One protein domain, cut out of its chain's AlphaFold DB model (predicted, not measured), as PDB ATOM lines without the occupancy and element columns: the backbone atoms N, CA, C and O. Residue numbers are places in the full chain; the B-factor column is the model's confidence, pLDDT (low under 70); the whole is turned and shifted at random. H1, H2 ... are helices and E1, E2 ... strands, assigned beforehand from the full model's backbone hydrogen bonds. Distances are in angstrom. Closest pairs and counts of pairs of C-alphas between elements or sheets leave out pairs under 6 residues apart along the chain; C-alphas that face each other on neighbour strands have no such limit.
ATOM      1  N   GLU A  46      38.847  42.316 -37.028       87.06
ATOM      2  CA  GLU A  46      39.554  41.638 -38.105       87.06
ATOM      3  C   GLU A  46      40.208  40.357 -37.602       87.06
ATOM      4  O   GLU A  46      40.677  40.283 -36.468       87.06
ATOM      5  N   VAL A  47      40.264  39.357 -38.475       89.25
ATOM      6  CA  VAL A  47      40.956  38.093 -38.236       89.25
ATOM      7  C   VAL A  47      42.056  37.919 -39.269       89.25
ATOM      8  O   VAL A  47      41.863  38.177 -40.461       89.25
ATOM      9  N   ASN A  48      43.222  37.479 -38.810       91.00
ATOM     10  CA  ASN A  48      44.356  37.188 -39.668       91.00
ATOM     11  C   ASN A  48      44.168  35.822 -40.345       91.00
ATOM     12  O   ASN A  48      44.220  34.782 -39.694       91.00
ATOM     13  N   VAL A  49      43.943  35.813 -41.661       86.50
ATOM     14  CA  VAL A  49      43.806  34.584 -42.457       86.50
ATOM     15  C   VAL A  49      44.874  34.585 -43.543       86.50
ATOM     16  O   VAL A  49      44.764  35.321 -44.526       86.50
ATOM     17  N   GLY A  50      45.914  33.765 -43.372       82.00
ATOM     18  CA  GLY A  50      47.017  33.662 -44.334       82.00
ATOM     19  C   GLY A  50      47.789  34.976 -44.497       82.00
ATOM     20  O   GLY A  50      47.950  35.455 -45.619       82.00
ATOM     21  N   HIS A  51      48.203  35.585 -43.380       82.81
ATOM     22  CA  HIS A  51      48.910  36.877 -43.313       82.81
ATOM     23  C   HIS A  51      48.141  38.078 -43.890       82.81
ATOM     24  O   HIS A  51      48.717  39.145 -44.112       82.81
ATOM     25  N   LYS A  52      46.833  37.935 -44.132       87.00
ATOM     26  CA  LYS A  52      45.948  39.021 -44.556       87.00
ATOM     27  C   LYS A  52      44.849  39.215 -43.520       87.00
ATOM     28  O   LYS A  52      44.109  38.283 -43.208       87.00
ATOM     29  N   TRP A  53      44.707  40.446 -43.038       85.75
ATOM     30  CA  TRP A  53      43.611  40.836 -42.159       85.75
ATOM     31  C   TRP A  53      42.298  40.903 -42.944       85.75
ATOM     32  O   TRP A  53      42.187  41.627 -43.938       85.75
ATOM     33  N   LYS A  54      41.310  40.116 -42.517       84.50
ATOM     34  CA  LYS A  54      39.955  40.099 -43.077       84.50
ATOM     35  C   LYS A  54      38.962  40.579 -42.026       84.50
ATOM     36  O   LYS A  54      38.975  40.091 -40.902       84.50
ATOM     37  N   THR A  55      38.095  41.511 -42.402       79.44
ATOM     38  CA  THR A  55      37.010  42.012 -41.547       79.44
ATOM     39  C   THR A  55      35.959  40.929 -41.319       79.44
ATOM     40  O   THR A  55      35.578  40.233 -42.263       79.44
ATOM     41  N   LEU A  56      35.478  40.808 -40.085       73.62
ATOM     42  CA  LEU A  56      34.401  39.890 -39.720       73.62
ATOM     43  C   LEU A  56      33.039  40.359 -40.257       73.62
ATOM     44  O   LEU A  56      32.870  41.518 -40.644       73.62
ATOM     45  N   THR A  57      32.058  39.452 -40.285       70.06
ATOM     46  CA  THR A  57      30.665  39.816 -40.580       70.06
ATOM     47  C   THR A  57      30.123  40.737 -39.488       70.06
ATOM     48  O   THR A  57      30.507  40.618 -38.325       70.06
ATOM     49  N   LEU A  58      29.224  41.656 -39.854       63.88
ATOM     50  CA  LEU A  58      28.698  42.676 -38.938       63.88
ATOM     51  C   LEU A  58      28.068  42.065 -37.676       63.88
ATOM     52  O   LEU A  58      28.353  42.529 -36.582       63.88
ATOM     53  N   GLU A  59      27.267  41.009 -37.832       66.31
ATOM     54  CA  GLU A  59      26.572  40.325 -36.728       66.31
ATOM     55  C   GLU A  59      27.543  39.695 -35.727       66.31
ATOM     56  O   GLU A  59      27.353  39.743 -34.513       66.31
ATOM     57  N   LEU A  60      28.618  39.105 -36.246       73.19
ATOM     58  CA  LEU A  60      29.636  38.479 -35.424       73.19
ATOM     59  C   LEU A  60      30.512  39.546 -34.761       73.19
ATOM     60  O   LEU A  60      30.795  39.446 -33.573       73.19
ATOM     61  N   ALA A  61      30.882  40.601 -35.488       73.44
ATOM     62  CA  ALA A  61      31.626  41.731 -34.943       73.44
ATOM     63  C   ALA A  61      30.848  42.464 -33.837       73.44
ATOM     64  O   ALA A  61      31.444  42.799 -32.816       73.44
ATOM     65  N   SER A  62      29.533  42.671 -33.992       67.56
ATOM     66  CA  SER A  62      28.698  43.295 -32.959       67.56
ATOM     67  C   SER A  62      28.581  42.410 -31.723       67.56
ATOM     68  O   SER A  62      28.794  42.886 -30.613       67.56
ATOM     69  N   TRP A  63      28.344  41.107 -31.904       74.81
ATOM     70  CA  TRP A  63      28.287  40.163 -30.787       74.81
ATOM     71  C   TRP A  63      29.608  40.103 -30.006       74.81
ATOM     72  O   TRP A  63      29.608  40.117 -28.773       74.81
ATOM     73  N   ILE A  64      30.745  40.066 -30.712       80.62
ATOM     74  CA  ILE A  64      32.080  40.094 -30.101       80.62
ATOM     75  C   ILE A  64      32.299  41.412 -29.355       80.62
ATOM     76  O   ILE A  64      32.761  41.388 -28.216       80.62
ATOM     77  N   GLU A  65      31.956  42.549 -29.964       81.88
ATOM     78  CA  GLU A  65      32.120  43.873 -29.360       81.88
ATOM     79  C   GLU A  65      31.280  44.031 -28.087       81.88
ATOM     80  O   GLU A  65      31.790  44.544 -27.091       81.88
ATOM     81  N   ASP A  66      30.038  43.545 -28.067       76.25
ATOM     82  CA  ASP A  66      29.181  43.586 -26.878       76.25
ATOM     83  C   ASP A  66      29.791  42.789 -25.721       76.25
ATOM     84  O   ASP A  66      29.847  43.254 -24.580       76.25
ATOM     85  N   LYS A  67      30.318  41.596 -26.012       81.19
ATOM     86  CA  LYS A  67      31.009  40.783 -25.006       81.19
ATOM     87  C   LYS A  67      32.332  41.400 -24.557       81.19
ATOM     88  O   LYS A  67      32.656  41.338 -23.373       81.19
ATOM     89  N   TYR A  68      33.070  42.022 -25.468       83.75
ATOM     90  CA  TYR A  68      34.308  42.721 -25.145       83.75
ATOM     91  C   TYR A  68      34.052  43.934 -24.234       83.75
ATOM     92  O   TYR A  68      34.758  44.124 -23.244       83.75
ATOM     93  N   ARG A  69      33.001  44.719 -24.510       81.50
ATOM     94  CA  ARG A  69      32.584  45.876 -23.693       81.50
ATOM     95  C   ARG A  69      32.143  45.491 -22.284       81.50
ATOM     96  O   ARG A  69      32.378  46.248 -21.353       81.50
ATOM     97  N   LEU A  70      31.540  44.315 -22.125       84.12
ATOM     98  CA  LEU A  70      31.175  43.751 -20.820       84.12
ATOM     99  C   LEU A  70      32.363  43.084 -20.091       84.12
ATOM    100  O   LEU A  70      32.159  42.438 -19.068       84.12
ATOM    101  N   HIS A  71      33.591  43.227 -20.606       85.44
ATOM    102  CA  HIS A  71      34.831  42.704 -20.022       85.44
ATOM    103  C   HIS A  71      34.869  41.174 -19.826       85.44
ATOM    104  O   HIS A  71      35.518  40.669 -18.907       85.44
ATOM    105  N   TYR A  72      34.221  40.405 -20.711       84.31
ATOM    106  CA  TYR A  72      34.374  38.946 -20.716       84.31
ATOM    107  C   TYR A  72      35.787  38.541 -21.165       84.31
ATOM    108  O   TYR A  72      36.322  39.081 -22.128       84.31
ATOM    109  N   LYS A  73      36.381  37.540 -20.501       88.38
ATOM    110  CA  LYS A  73      37.721  37.013 -20.838       88.38
ATOM    111  C   LYS A  73      37.698  36.023 -22.001       88.38
ATOM    112  O   LYS A  73      38.559  36.046 -22.872       88.38
ATOM    113  N   LYS A  74      36.700  35.139 -22.014       87.75
ATOM    114  CA  LYS A  74      36.487  34.132 -23.058       87.75
ATOM    115  C   LYS A  74      35.015  34.082 -23.400       87.75
ATOM    116  O   LYS A  74      34.178  34.108 -22.499       87.75
ATOM    117  N   CYS A  75      34.715  33.967 -24.685       82.69
ATOM    118  CA  CYS A  75      33.348  33.882 -25.171       82.69
ATOM    119  C   CYS A  75      33.181  32.729 -26.145       82.69
ATOM    120  O   CYS A  75      34.082  32.403 -26.921       82.69
ATOM    121  N   GLN A  76      32.005  32.113 -26.083       84.69
ATOM    122  CA  GLN A  76      31.626  30.991 -26.926       84.69
ATOM    123  C   GLN A  76      30.251  31.285 -27.517       84.69
ATOM    124  O   GLN A  76      29.319  31.620 -26.783       84.69
ATOM    125  N   LEU A  77      30.141  31.214 -28.841       75.62
ATOM    126  CA  LEU A  77      28.873  31.330 -29.553       75.62
ATOM    127  C   LEU A  77      28.557  29.967 -30.163       75.62
ATOM    128  O   LEU A  77      29.073  29.624 -31.231       75.62
ATOM    129  N   LYS A  78      27.706  29.201 -29.464       72.81
ATOM    130  CA  LYS A  78      27.421  27.788 -29.778       72.81
ATOM    131  C   LYS A  78      28.735  26.974 -29.869       72.81
ATOM    132  O   LYS A  78      29.769  27.421 -29.382       72.81
ATOM    133  N   ASP A  79      28.715  25.809 -30.517       66.62
ATOM    134  CA  ASP A  79      29.913  24.971 -30.716       66.62
ATOM    135  C   ASP A  79      30.827  25.440 -31.870       66.62
ATOM    136  O   ASP A  79      31.836  24.800 -32.179       66.62
ATOM    137  N   TYR A  80      30.488  26.558 -32.524       73.06
ATOM    138  CA  TYR A  80      31.136  27.002 -33.761       73.06
ATOM    139  C   TYR A  80      32.254  28.025 -33.541       73.06
ATOM    140  O   TYR A  80      33.254  28.000 -34.260       73.06
ATOM    141  N   ILE A  81      32.103  28.935 -32.573       82.12
ATOM    142  CA  ILE A  81      33.013  30.073 -32.388       82.12
ATOM    143  C   ILE A  81      33.466  30.134 -30.936       82.12
ATOM    144  O   ILE A  81      32.655  30.289 -30.025       82.12
ATOM    145  N   HIS A  82      34.780  30.069 -30.738       88.00
ATOM    146  CA  HIS A  82      35.414  30.233 -29.434       88.00
ATOM    147  C   HIS A  82      36.476  31.322 -29.542       88.00
ATOM    148  O   HIS A  82      37.359  31.234 -30.396       88.00
ATOM    149  N   ILE A  83      36.390  32.338 -28.686       88.75
ATOM    150  CA  ILE A  83      37.271  33.509 -28.708       88.75
ATOM    151  C   ILE A  83      37.879  33.705 -27.324       88.75
ATOM    152  O   ILE A  83      37.185  33.623 -26.307       88.75
ATOM    153  N   ASP A  84      39.179  33.974 -27.310       90.44
ATOM    154  CA  ASP A  84      39.944  34.362 -26.135       90.44
ATOM    155  C   ASP A  84      40.344  35.837 -26.268       90.44
ATOM    156  O   ASP A  84      41.160  36.198 -27.121       90.44
ATOM    157  N   PHE A  85      39.738  36.697 -25.447       90.31
ATOM    158  CA  PHE A  85      39.966  38.140 -25.484       90.31
ATOM    159  C   PHE A  85      41.265  38.557 -24.794       90.31
ATOM    160  O   PHE A  85      41.818  39.591 -25.155       90.31
ATOM    161  N   GLU A  86      41.783  37.767 -23.845       89.56
ATOM    162  CA  GLU A  86      43.047  38.092 -23.165       89.56
ATOM    163  C   GLU A  86      44.229  37.943 -24.121       89.56
ATOM    164  O   GLU A  86      45.120  38.789 -24.162       89.56
ATOM    165  N   LYS A  87      44.216  36.875 -24.924       88.50
ATOM    166  CA  LYS A  87      45.253  36.640 -25.933       88.50
ATOM    167  C   LYS A  87      44.958  37.331 -27.266       88.50
ATOM    168  O   LYS A  87      45.856  37.405 -28.094       88.50
ATOM    169  N   MET A  88      43.732  37.822 -27.472       91.69
ATOM    170  CA  MET A  88      43.229  38.306 -28.764       91.69
ATOM    171  C   MET A  88      43.358  37.242 -29.870       91.69
ATOM    172  O   MET A  88      43.914  37.486 -30.939       91.69
ATOM    173  N   PHE A  89      42.820  36.042 -29.618       91.81
ATOM    174  CA  PHE A  89      42.773  34.943 -30.593       91.81
ATOM    175  C   PHE A  89      41.362  34.383 -30.768       91.81
ATOM    176  O   PHE A  89      40.595  34.225 -29.816       91.81
ATOM    177  N   MET A  90      41.056  33.991 -32.000       88.31
ATOM    178  CA  MET A  90      39.953  33.096 -32.326       88.31
ATOM    179  C   MET A  90      40.486  31.658 -32.305       88.31
ATOM    180  O   MET A  90      41.470  31.356 -32.972       88.31
ATOM    181  N   LEU A  91      39.876  30.780 -31.506       88.44
ATOM    182  CA  LEU A  91      40.297  29.382 -31.328       88.44
ATOM    183  C   LEU A  91      39.563  28.432 -32.285       88.44
ATOM    184  O   LEU A  91      40.154  27.483 -32.792       88.44
ATOM    185  N   LYS A  92      38.273  28.687 -32.523       86.38
ATOM    186  CA  LYS A  92      37.432  27.973 -33.495       86.38
ATOM    187  C   LYS A  92      36.636  28.986 -34.325       86.38
ATOM    188  O   LYS A  92      36.273  30.025 -33.763       86.38
ATOM    189  N   PRO A  93      36.327  28.699 -35.604       78.69
ATOM    190  CA  PRO A  93      36.532  27.422 -36.311       78.69
ATOM    191  C   PRO A  93      37.981  27.149 -36.744       78.69
ATOM    192  O   PRO A  93      38.344  25.996 -36.949       78.69
ATOM    193  N   PHE A  94      38.821  28.178 -36.831       81.44
ATOM    194  CA  PHE A  94      40.253  28.053 -37.087       81.44
ATOM    195  C   PHE A  94      41.034  28.927 -36.103       81.44
ATOM    196  O   PHE A  94      40.522  29.944 -35.634       81.44
ATOM    197  N   PHE A  95      42.265  28.517 -35.790       87.31
ATOM    198  CA  PHE A  95      43.144  29.255 -34.889       87.31
ATOM    199  C   PHE A  95      43.745  30.464 -35.616       87.31
ATOM    200  O   PHE A  95      44.532  30.291 -36.547       87.31
ATOM    201  N   ALA A  96      43.360  31.677 -35.219       89.69
ATOM    202  CA  ALA A  96      43.829  32.906 -35.851       89.69
ATOM    203  C   ALA A  96      43.898  34.092 -34.884       89.69
ATOM    204  O   ALA A  96      43.121  34.192 -33.933       89.69
ATOM    205  N   GLU A  97      44.818  35.011 -35.168       91.75
ATOM    206  CA  GLU A  97      44.945  36.281 -34.453       91.75
ATOM    207  C   GLU A  97      43.738  37.175 -34.739       91.75
ATOM    208  O   GLU A  97      43.282  37.298 -35.881       91.75
ATOM    209  N   LEU A  98      43.247  37.821 -33.689       91.06
ATOM    210  CA  LEU A  98      42.135  38.753 -33.720       91.06
ATOM    211  C   LEU A  98      42.673  40.170 -33.476       91.06
ATOM    212  O   LEU A  98      43.496  40.389 -32.592       91.06
ATOM    213  N   ARG A  99      42.186  41.155 -34.230       89.75
ATOM    214  CA  ARG A  99      42.512  42.571 -34.031       89.75
ATOM    215  C   ARG A  99      41.239  43.388 -33.910       89.75
ATOM    216  O   ARG A  99      40.346  43.286 -34.748       89.75
ATOM    217  N   ARG A 100      41.198  44.248 -32.893       87.81
ATOM    218  CA  ARG A 100      40.158  45.260 -32.701       87.81
ATOM    219  C   ARG A 100      40.702  46.631 -33.095       87.81
ATOM    220  O   ARG A 100      41.644  47.114 -32.474       87.81
ATOM    221  N   CYS A 101      40.095  47.270 -34.089       82.81
ATOM    222  CA  CYS A 101      40.355  48.666 -34.436       82.81
ATOM    223  C   CYS A 101      39.205  49.536 -33.925       82.81
ATOM    224  O   CYS A 101      38.068  49.361 -34.356       82.81
ATOM    225  N   TYR A 102      39.494  50.472 -33.023       82.88
ATOM    226  CA  TYR A 102      38.506  51.389 -32.458       82.88
ATOM    227  C   TYR A 102      38.969  52.835 -32.630       82.88
ATOM    228  O   TYR A 102      40.075  53.174 -32.211       82.88
ATOM    229  N   ASN A 103      38.108  53.676 -33.206       82.50
ATOM    230  CA  ASN A 103      38.330  55.116 -33.294       82.50
ATOM    231  C   ASN A 103      37.368  55.823 -32.340       82.50
ATOM    232  O   ASN A 103      36.151  55.660 -32.450       82.50
ATOM    233  N   SER A 104      37.919  56.621 -31.425       85.50
ATOM    234  CA  SER A 104      37.123  57.456 -30.528       85.50
ATOM    235  C   SER A 104      36.407  58.568 -31.295       85.50
ATOM    236  O   SER A 104      36.816  58.951 -32.391       85.50
TER     237      SER A 104
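AT A GLANCE: This is residues 46 to 104 of the 633 residues of an uncharacterized protein of Photinus pyralis (UniProt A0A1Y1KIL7). One strongly twisted sheet of six short strands makes a wall, with the single helix H1 over one face, mostly beside E3, and no named helix on the other face. The hairpin E1 and E2 makes one side of the wall and the back-and-forth run E3, E4, E5 and E6 makes the rest; E6, the longest strand, joins the two and runs toward the last printed residues, 102 to 104. The printed part has 59 residues, with one named helix and six named strands in the order E1, E2, H1, E3, E4, E5, E6. The sheet's order is E2, E1, E6, E5, E4, E3, antiparallel throughout, and the class is mixed, helices and strands. The whole is compact, with a radius of gyration of the C-alphas of 10.9 A and spans of 32 by 30 by 21 A.

HOW THE PARTS SIT: E1, residues 46 to 49, and edge strand E2, residues 52 to 55, form an antiparallel hairpin at 142 degrees, with N 47 and O 54 2.8 A apart. E1 is also antiparallel to E6, residues 96 to 101, at 151 degrees, with N 46 and O 99 2.9 A apart. H1, residues 58 to 69, is on the sheet at a height of 7.5 A, two layers with the helix on one face. Its closest C-alphas to E3, residues 74 to 77, are those of Lys 67 and Cys 75, 7.3 A apart. H1 lies only just over E4, residues 81 to 84, with 3 C-alphas falling on it, and is only just slantwise to the strands, at 32 degrees to E4 on the local plane. Every O i to N i+4 pair in H1 is within hydrogen-bond range. E3, E4, E5, residues 89 to 92, and E6 form a meander, each strand the antiparallel neighbour of the one before. N 77 and O 81 are 2.9 A apart between E3 and E4, N 91 and O 82 2.8 A between E4 and E5, and N 90 and O 96 2.8 A between E5 and E6. Pairing is staggered: E6 pairs with E5 over residues 96 to 97 and with E1 over 98 to 99. E2 and E3, the edge strands, are apart.

IN THESE COORDINATES: E1, residues 46 to 49, begins at C-alpha 46 (39.554, 41.638, -38.105) and is 9.3 A long; E2, residues 52 to 55, is 9.9 A. H1, residues 58 to 69, measures 16.1 A from C-alpha 58 (28.698, 42.676, -38.938). E3, residues 74 to 77, is 10.4 A, E4, residues 81 to 84, 10.3 A, and E5, residues 89 to 92, 9.2 A. E6, residues 96 to 101, is 16.2 A and ends at C-alpha 101 (40.355, 48.666, -34.436).

THE WHOLE: The two C-alphas farthest apart are those of Asp 79 and Ser 104, 33.3 A. The printed part has no cut, and each link between named elements is tight. Mean pLDDT of the printed part is 82.8; residues 58 to 59, 62 and 79 are under 70.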